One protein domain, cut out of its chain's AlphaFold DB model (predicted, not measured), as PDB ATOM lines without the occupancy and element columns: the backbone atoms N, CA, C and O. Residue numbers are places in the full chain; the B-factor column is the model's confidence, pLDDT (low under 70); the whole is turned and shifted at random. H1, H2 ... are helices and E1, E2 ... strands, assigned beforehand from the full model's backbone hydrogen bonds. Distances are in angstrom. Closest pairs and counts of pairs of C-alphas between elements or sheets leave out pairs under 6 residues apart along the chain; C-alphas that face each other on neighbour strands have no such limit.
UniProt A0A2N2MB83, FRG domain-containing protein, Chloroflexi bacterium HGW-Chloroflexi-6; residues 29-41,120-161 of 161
ATOM      1  N   GLU A  29     352.114 104.758 187.689       92.94
ATOM      2  CA  GLU A  29     353.054 104.206 188.684       92.94
ATOM      3  C   GLU A  29     353.849 105.289 189.426       92.94
ATOM      4  O   GLU A  29     354.428 105.025 190.481       92.94
ATOM      5  N   TRP A  30     353.830 106.521 188.915       94.38
ATOM      6  CA  TRP A  30     354.609 107.644 189.428       94.38
ATOM      7  C   TRP A  30     353.717 108.744 190.005       94.38
ATOM      8  O   TRP A  30     352.593 108.963 189.551       94.38
ATOM      9  N   LEU A  31     354.226 109.413 191.034       95.12
ATOM     10  CA  LEU A  31     353.660 110.613 191.645       95.12
ATOM     11  C   LEU A  31     354.651 111.755 191.461       95.12
ATOM     12  O   LEU A  31     355.849 111.546 191.616       95.12
ATOM     13  N   PHE A  32     354.163 112.953 191.174       95.75
ATOM     14  CA  PHE A  32     354.991 114.101 190.830       95.75
ATOM     15  C   PHE A  32     354.742 115.276 191.776       95.75
ATOM     16  O   PHE A  32     353.610 115.503 192.203       95.75
ATOM     17  N   ARG A  33     355.782 116.055 192.078       95.50
ATOM     18  CA  ARG A  33     355.678 117.327 192.808       95.50
ATOM     19  C   ARG A  33     356.595 118.369 192.187       95.50
ATOM     20  O   ARG A  33     357.805 118.170 192.166       95.50
ATOM     21  N   GLY A  34     356.018 119.479 191.737       95.31
ATOM     22  CA  GLY A  34     356.774 120.640 191.274       95.31
ATOM     23  C   GLY A  34     357.280 121.498 192.426       95.31
ATOM     24  O   GLY A  34     356.597 121.642 193.442       95.31
ATOM     25  N   GLN A  35     358.470 122.067 192.260       93.69
ATOM     26  CA  GLN A  35     359.032 123.108 193.112       93.69
ATOM     27  C   GLN A  35     359.651 124.191 192.234       93.69
ATOM     28  O   GLN A  35     360.370 123.882 191.286       93.69
ATOM     29  N   SER A  36     359.410 125.453 192.580       93.69
ATOM     30  CA  SER A  36     359.893 126.600 191.808       93.69
ATOM     31  C   SER A  36     361.371 126.919 191.985       93.69
ATOM     32  O   SER A  36     361.881 127.823 191.335       93.69
ATOM     33  N   ASN A  37     362.075 126.157 192.822       92.06
ATOM     34  CA  ASN A  37     363.517 126.244 192.970       92.06
ATOM     35  C   ASN A  37     364.123 124.838 193.044       92.06
ATOM     36  O   ASN A  37     363.717 124.014 193.866       92.06
ATOM     37  N   ALA A  38     365.109 124.562 192.196       91.81
ATOM     38  CA  ALA A  38     365.796 123.275 192.139       91.81
ATOM     39  C   ALA A  38     366.685 122.999 193.365       91.81
ATOM     40  O   ALA A  38     366.925 121.845 193.710       91.81
ATOM     41  N   GLY A  39     367.147 124.043 194.058       89.69
ATOM     42  CA  GLY A  39     367.961 123.930 195.268       89.69
ATOM     43  C   GLY A  39     367.162 123.620 196.536       89.69
ATOM     44  O   GLY A  39     367.757 123.337 197.581       89.69
ATOM     45  N   TRP A  40     365.827 123.675 196.484       89.75
ATOM     46  CA  TRP A  40     364.992 123.350 197.632       89.75
ATOM     47  C   TRP A  40     364.957 121.850 197.897       89.75
ATOM     48  O   TRP A  40     364.671 121.024 197.030       89.75
ATOM     49  N   VAL A  41     365.206 121.506 199.159       89.75
ATOM     50  CA  VAL A  41     365.017 120.149 199.661       89.75
ATOM     51  C   VAL A  41     363.530 119.843 199.809       89.75
ATOM     52  O   VAL A  41     362.721 120.703 200.156       89.75
ATOM     53  N   PRO A 120     352.296 114.719 185.546       95.81
ATOM     54  CA  PRO A 120     353.589 115.395 185.476       95.81
ATOM     55  C   PRO A 120     353.460 116.821 184.929       95.81
ATOM     56  O   PRO A 120     354.214 117.697 185.328       95.81
ATOM     57  N   HIS A 121     352.449 117.089 184.098       95.75
ATOM     58  CA  HIS A 121     352.172 118.422 183.562       95.75
ATOM     59  C   HIS A 121     351.640 119.377 184.636       95.75
ATOM     60  O   HIS A 121     352.015 120.543 184.664       95.75
ATOM     61  N   ILE A 122     350.807 118.881 185.560       96.38
ATOM     62  CA  ILE A 122     350.366 119.675 186.719       96.38
ATOM     63  C   ILE A 122     351.562 119.971 187.633       96.38
ATOM     64  O   ILE A 122     351.691 121.084 188.131       96.38
ATOM     65  N   ALA A 123     352.462 119.005 187.834       96.25
ATOM     66  CA  ALA A 123     353.687 119.249 188.591       96.25
ATOM     67  C   ALA A 123     354.589 120.283 187.897       96.25
ATOM     68  O   ALA A 123     355.090 121.179 188.567       96.25
ATOM     69  N   ALA A 124     354.743 120.208 186.573       95.62
ATOM     70  CA  ALA A 124     355.488 121.194 185.796       95.62
ATOM     71  C   ALA A 124     354.881 122.598 185.901       95.62
ATOM     72  O   ALA A 124     355.612 123.559 186.112       95.62
ATOM     73  N   TYR A 125     353.551 122.713 185.847       95.50
ATOM     74  CA  TYR A 125     352.858 123.980 186.076       95.50
ATOM     75  C   TYR A 125     353.240 124.593 187.437       95.50
ATOM     76  O   TYR A 125     353.692 125.731 187.474       95.50
ATOM     77  N   PHE A 126     353.172 123.832 188.535       94.00
ATOM     78  CA  PHE A 126     353.570 124.337 189.860       94.00
ATOM     79  C   PHE A 126     355.066 124.657 189.975       94.00
ATOM     80  O   PHE A 126     355.447 125.549 190.729       94.00
ATOM     81  N   ALA A 127     355.922 123.931 189.253       94.50
ATOM     82  CA  ALA A 127     357.349 124.231 189.208       94.50
ATOM     83  C   ALA A 127     357.623 125.565 188.490       94.50
ATOM     84  O   ALA A 127     358.516 126.301 188.887       94.50
ATOM     85  N   LEU A 128     356.835 125.901 187.467       93.38
ATOM     86  CA  LEU A 128     357.069 127.069 186.619       93.38
ATOM     87  C   LEU A 128     356.247 128.308 187.013       93.38
ATOM     88  O   LEU A 128     356.627 129.411 186.638       93.38
ATOM     89  N   GLU A 129     355.141 128.175 187.757       91.56
ATOM     90  CA  GLU A 129     354.209 129.300 187.970       91.56
ATOM     91  C   GLU A 129     354.796 130.477 188.764       91.56
ATOM     92  O   GLU A 129     354.334 131.606 188.622       91.56
ATOM     93  N   SER A 130     355.784 130.220 189.626       80.69
ATOM     94  CA  SER A 130     356.260 131.179 190.635       80.69
ATOM     95  C   SER A 130     357.768 131.445 190.592       80.69
ATOM     96  O   SER A 130     358.273 132.171 191.448       80.69
ATOM     97  N   GLY A 131     358.490 130.879 189.619       75.56
ATOM     98  CA  GLY A 131     359.949 130.959 189.524       75.56
ATOM     99  C   GLY A 131     360.439 131.562 188.208       75.56
ATOM    100  O   GLY A 131     359.859 131.326 187.152       75.56
ATOM    101  N   SER A 132     361.528 132.330 188.279       74.88
ATOM    102  CA  SER A 132     362.329 132.759 187.121       74.88
ATOM    103  C   SER A 132     363.637 131.974 186.970       74.88
ATOM    104  O   SER A 132     364.317 132.125 185.958       74.88
ATOM    105  N   ASP A 133     363.985 131.180 187.983       87.44
ATOM    106  CA  ASP A 133     365.230 130.419 188.082       87.44
ATOM    107  C   ASP A 133     364.977 128.925 187.807       87.44
ATOM    108  O   ASP A 133     363.847 128.505 187.539       87.44
ATOM    109  N   ASP A 134     366.028 128.108 187.913       93.31
ATOM    110  CA  ASP A 134     365.935 126.656 187.766       93.31
ATOM    111  C   ASP A 134     364.916 126.059 188.747       93.31
ATOM    112  O   ASP A 134     364.987 126.257 189.964       93.31
ATOM    113  N   CYS A 135     363.987 125.270 188.211       94.50
ATOM    114  CA  CYS A 135     362.931 124.594 188.956       94.50
ATOM    115  C   CYS A 135     363.177 123.078 189.006       94.50
ATOM    116  O   CYS A 135     364.033 122.544 188.300       94.50
ATOM    117  N   SER A 136     362.437 122.356 189.850       94.75
ATOM    118  CA  SER A 136     362.543 120.894 189.923       94.75
ATOM    119  C   SER A 136     361.185 120.207 189.973       94.75
ATOM    120  O   SER A 136     360.204 120.732 190.503       94.75
ATOM    121  N   ILE A 137     361.137 118.989 189.434       95.88
ATOM    122  CA  ILE A 137     360.002 118.080 189.579       95.88
ATOM    123  C   ILE A 137     360.511 116.810 190.245       95.88
ATOM    124  O   ILE A 137     361.308 116.065 189.681       95.88
ATOM    125  N   TYR A 138     360.014 116.544 191.446       95.06
ATOM    126  CA  TYR A 138     360.258 115.288 192.138       95.06
ATOM    127  C   TYR A 138     359.319 114.220 191.590       95.06
ATOM    128  O   TYR A 138     358.114 114.459 191.506       95.06
ATOM    129  N   ALA A 139     359.857 113.044 191.266       94.62
ATOM    130  CA  ALA A 139     359.093 111.881 190.832       94.62
ATOM    131  C   ALA A 139     359.265 110.731 191.833       94.62
ATOM    132  O   ALA A 139     360.380 110.312 192.141       94.62
ATOM    133  N   PHE A 140     358.154 110.198 192.336       92.38
ATOM    134  CA  PHE A 140     358.136 109.116 193.310       92.38
ATOM    135  C   PHE A 140     357.466 107.880 192.727       92.38
ATOM    136  O   PHE A 140     356.305 107.927 192.315       92.38
ATOM    137  N   HIS A 141     358.164 106.749 192.756       91.88
ATOM    138  CA  HIS A 141     357.584 105.477 192.356       91.88
ATOM    139  C   HIS A 141     356.656 104.946 193.459       91.88
ATOM    140  O   HIS A 141     357.084 104.712 194.594       91.88
ATOM    141  N   GLN A 142     355.382 104.710 193.143       88.81
ATOM    142  CA  GLN A 142     354.369 104.330 194.134       88.81
ATOM    143  C   GLN A 142     354.712 103.036 194.876       88.81
ATOM    144  O   GLN A 142     354.491 102.942 196.082       88.81
ATOM    145  N   THR A 143     355.271 102.037 194.188       85.56
ATOM    146  CA  THR A 143     355.662 100.772 194.830       85.56
ATOM    147  C   THR A 143     356.797 100.981 195.828       85.56
ATOM    148  O   THR A 143     356.796 100.363 196.888       85.56
ATOM    149  N   ALA A 144     357.727 101.898 195.539       83.75
ATOM    150  CA  ALA A 144     358.816 102.210 196.460       83.75
ATOM    151  C   ALA A 144     358.279 102.882 197.734       83.75
ATOM    152  O   ALA A 144     358.658 102.494 198.837       83.75
ATOM    153  N   ILE A 145     357.320 103.809 197.593       81.38
ATOM    154  CA  ILE A 145     356.646 104.446 198.736       81.38
ATOM    155  C   ILE A 145     355.889 103.415 199.578       81.38
ATOM    156  O   ILE A 145     355.999 103.415 200.804       81.38
ATOM    157  N   LYS A 146     355.124 102.524 198.933       79.56
ATOM    158  CA  LYS A 146     354.385 101.466 199.636       79.56
ATOM    159  C   LYS A 146     355.339 100.604 200.462       79.56
ATOM    160  O   LYS A 146     355.091 100.417 201.648       79.56
ATOM    161  N   ASN A 147     356.443 100.150 199.870       74.62
ATOM    162  CA  ASN A 147     357.421  99.301 200.549       74.62
ATOM    163  C   ASN A 147     358.091 100.008 201.737       74.62
ATOM    164  O   ASN A 147     358.154  99.429 202.818       74.62
ATOM    165  N   ALA A 148     358.501 101.271 201.574       70.50
ATOM    166  CA  ALA A 148     359.077 102.061 202.664       70.50
ATOM    167  C   ALA A 148     358.092 102.237 203.836       70.50
ATOM    168  O   ALA A 148     358.471 102.121 205.002       70.50
ATOM    169  N   ASN A 149     356.806 102.454 203.541       63.19
ATOM    170  CA  ASN A 149     355.772 102.517 204.573       63.19
ATOM    171  C   ASN A 149     355.585 101.171 205.286       63.19
ATOM    172  O   ASN A 149     355.434 101.161 206.504       63.19
ATOM    173  N   PHE A 150     355.626 100.040 204.575       54.75
ATOM    174  CA  PHE A 150     355.514  98.717 205.199       54.75
ATOM    175  C   PHE A 150     356.686  98.390 206.132       54.75
ATOM    176  O   PHE A 150     356.464  97.806 207.192       54.75
ATOM    177  N   GLU A 151     357.916  98.763 205.777       55.66
ATOM    178  CA  GLU A 151     359.079  98.564 206.653       55.66
ATOM    179  C   GLU A 151     358.996  99.430 207.913       55.66
ATOM    180  O   GLU A 151     359.192  98.923 209.018       55.66
ATOM    181  N   ASN A 152     358.602 100.698 207.765       56.22
ATOM    182  CA  ASN A 152     358.390 101.596 208.900       56.22
ATOM    183  C   ASN A 152     357.235 101.133 209.802       56.22
ATOM    184  O   ASN A 152     357.332 101.233 211.021       56.22
ATOM    185  N   LEU A 153     356.162 100.580 209.225       46.19
ATOM    186  CA  LEU A 153     355.056  99.989 209.985       46.19
ATOM    187  C   LEU A 153     355.512  98.760 210.777       46.19
ATOM    188  O   LEU A 153     355.154  98.635 211.943       46.19
ATOM    189  N   LYS A 154     356.338  97.885 210.185       36.34
ATOM    190  CA  LYS A 154     356.930  96.753 210.911       36.34
ATOM    191  C   LYS A 154     357.819  97.238 212.054       36.34
ATOM    192  O   LYS A 154     357.625  96.800 213.184       36.34
ATOM    193  N   ALA A 155     358.738  98.168 211.794       40.44
ATOM    194  CA  ALA A 155     359.623  98.721 212.819       40.44
ATOM    195  C   ALA A 155     358.836  99.341 213.991       40.44
ATOM    196  O   ALA A 155     359.095  99.008 215.144       40.44
ATOM    197  N   ALA A 156     357.799 100.133 213.700       39.81
ATOM    198  CA  ALA A 156     356.940 100.739 214.718       39.81
ATOM    199  C   ALA A 156     356.127  99.713 215.533       39.81
ATOM    200  O   ALA A 156     355.832  99.961 216.698       39.81
ATOM    201  N   THR A 157     355.774  98.555 214.958       38.28
ATOM    202  CA  THR A 157     355.103  97.474 215.707       38.28
ATOM    203  C   THR A 157     356.047  96.668 216.601       38.28
ATOM    204  O   THR A 157     355.598  96.153 217.619       38.28
ATOM    205  N   TYR A 158     357.337  96.572 216.262       38.25
ATOM    206  CA  TYR A 158     358.325  95.853 217.079       38.25
ATOM    207  C   TYR A 158     358.880  96.691 218.239       38.25
ATOM    208  O   TYR A 158     359.314  96.116 219.226       38.25
ATOM    209  N   GLU A 159     358.831  98.025 218.163       34.62
ATOM    210  CA  GLU A 159     359.178  98.914 219.288       34.62
ATOM    211  C   GLU A 159     358.032  99.089 220.309       34.62
ATOM    212  O   GLU A 159     358.215  99.725 221.346       34.62
ATOM    213  N   ALA A 160     356.851  98.533 220.025       33.28
ATOM    214  CA  ALA A 160     355.668  98.574 220.889       33.28
ATOM    215  C   ALA A 160     355.379  97.239 221.619       33.28
ATOM    216  O   ALA A 160     354.299  97.092 222.199       33.28
ATOM    217  N   LEU A 161     356.324  96.288 221.597       33.12
ATOM    218  CA  LEU A 161     356.337  95.036 222.372       33.12
ATOM    219  C   LEU A 161     357.538  95.017 223.324       33.12
ATOM    220  O   LEU A 161     357.378  94.465 224.435       33.12
TER     221      LEU A 161
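AT A GLANCE: This is residues 29 to 41 and 120 to 161 of the 161 residues of the protein "FRG domain-containing protein" of Chloroflexi bacterium HGW-Chloroflexi-6 (UniProt A0A2N2MB83). A ribbon of two antiparallel strands, E1 and E2, with the short helix H1 packed over one face, mostly at E1, makes a small body at one end of the domain. The longer helix H2 follows E2 without a break and sticks out from the ribbon as a free arm with residues 146 to 161, which makes much of the length. The printed part has 55 residues, with two named strands and two named helices in the order E1, H1, E2, H2 along the chain; the two strands form an antiparallel sheet of order E1 - E2, and the class is mixed, helices and strands. The whole is extended, with a radius of gyration of the C-alphas of 16.0 A, and spans 52 by 22 by 11 A.

IN THESE COORDINATES: E1, residues 30 to 35, begins at C-alpha 30 at (354.609, 107.644, 189.428) and is 16.5 A long from first to last C-alpha. After residues 36 to 41 comes the cut, and H1 takes residues 120 to 128, 12.2 A long, with C-alpha 120 at (353.589, 115.395, 185.476). E2, residues 136 to 141, is 16.4 A long. H2, residues 142 to 158, is 24.8 A long and ends at C-alpha 158 at (358.325, 95.853, 217.079).

HOW THE PARTS SIT: E1 and E2 are antiparallel neighbours, with 159 degrees between their N-to-C directions. C-alphas 34 and 137 face each other at 4.5 A. N 33 and O 138 are within hydrogen-bond range at 2.9 A, and N 138 and O 33 at 2.8 A. H1 and E1 have 18 pairs of C-alphas within 8 A, the closest being those of Gly 34 and Ala 127, 4.2 A apart. H1 and E2 have 4 such pairs, the closest being the C-alphas of Ala 127 and Ser 136 at 6.2 A. E1 and H2 have 2 such pairs, the closest being the C-alphas of Trp 30 and Gln 142 at 5.8 A. H1 and H2 are apart. In H1 and H2 every O i to N i+4 pair is within hydrogen-bond range.

THE WHOLE: The two C-alphas farthest apart are those of Ser 132 and Leu 161, at 52.0 A. Without residues 146 to 161, which stand free, the body of 39 residues spans 33 by 20 by 9 A. Residues 42 to 119 are not printed, and C-alphas 41 and 120 are 18.8 A apart across this cut, which lies in the link from E1 to H1. Of the links that are printed whole, H1 to E2 is short and E2 to H2 is tight. The mean pLDDT of the printed part is 79.3, and residues 149 to 161 are under 70.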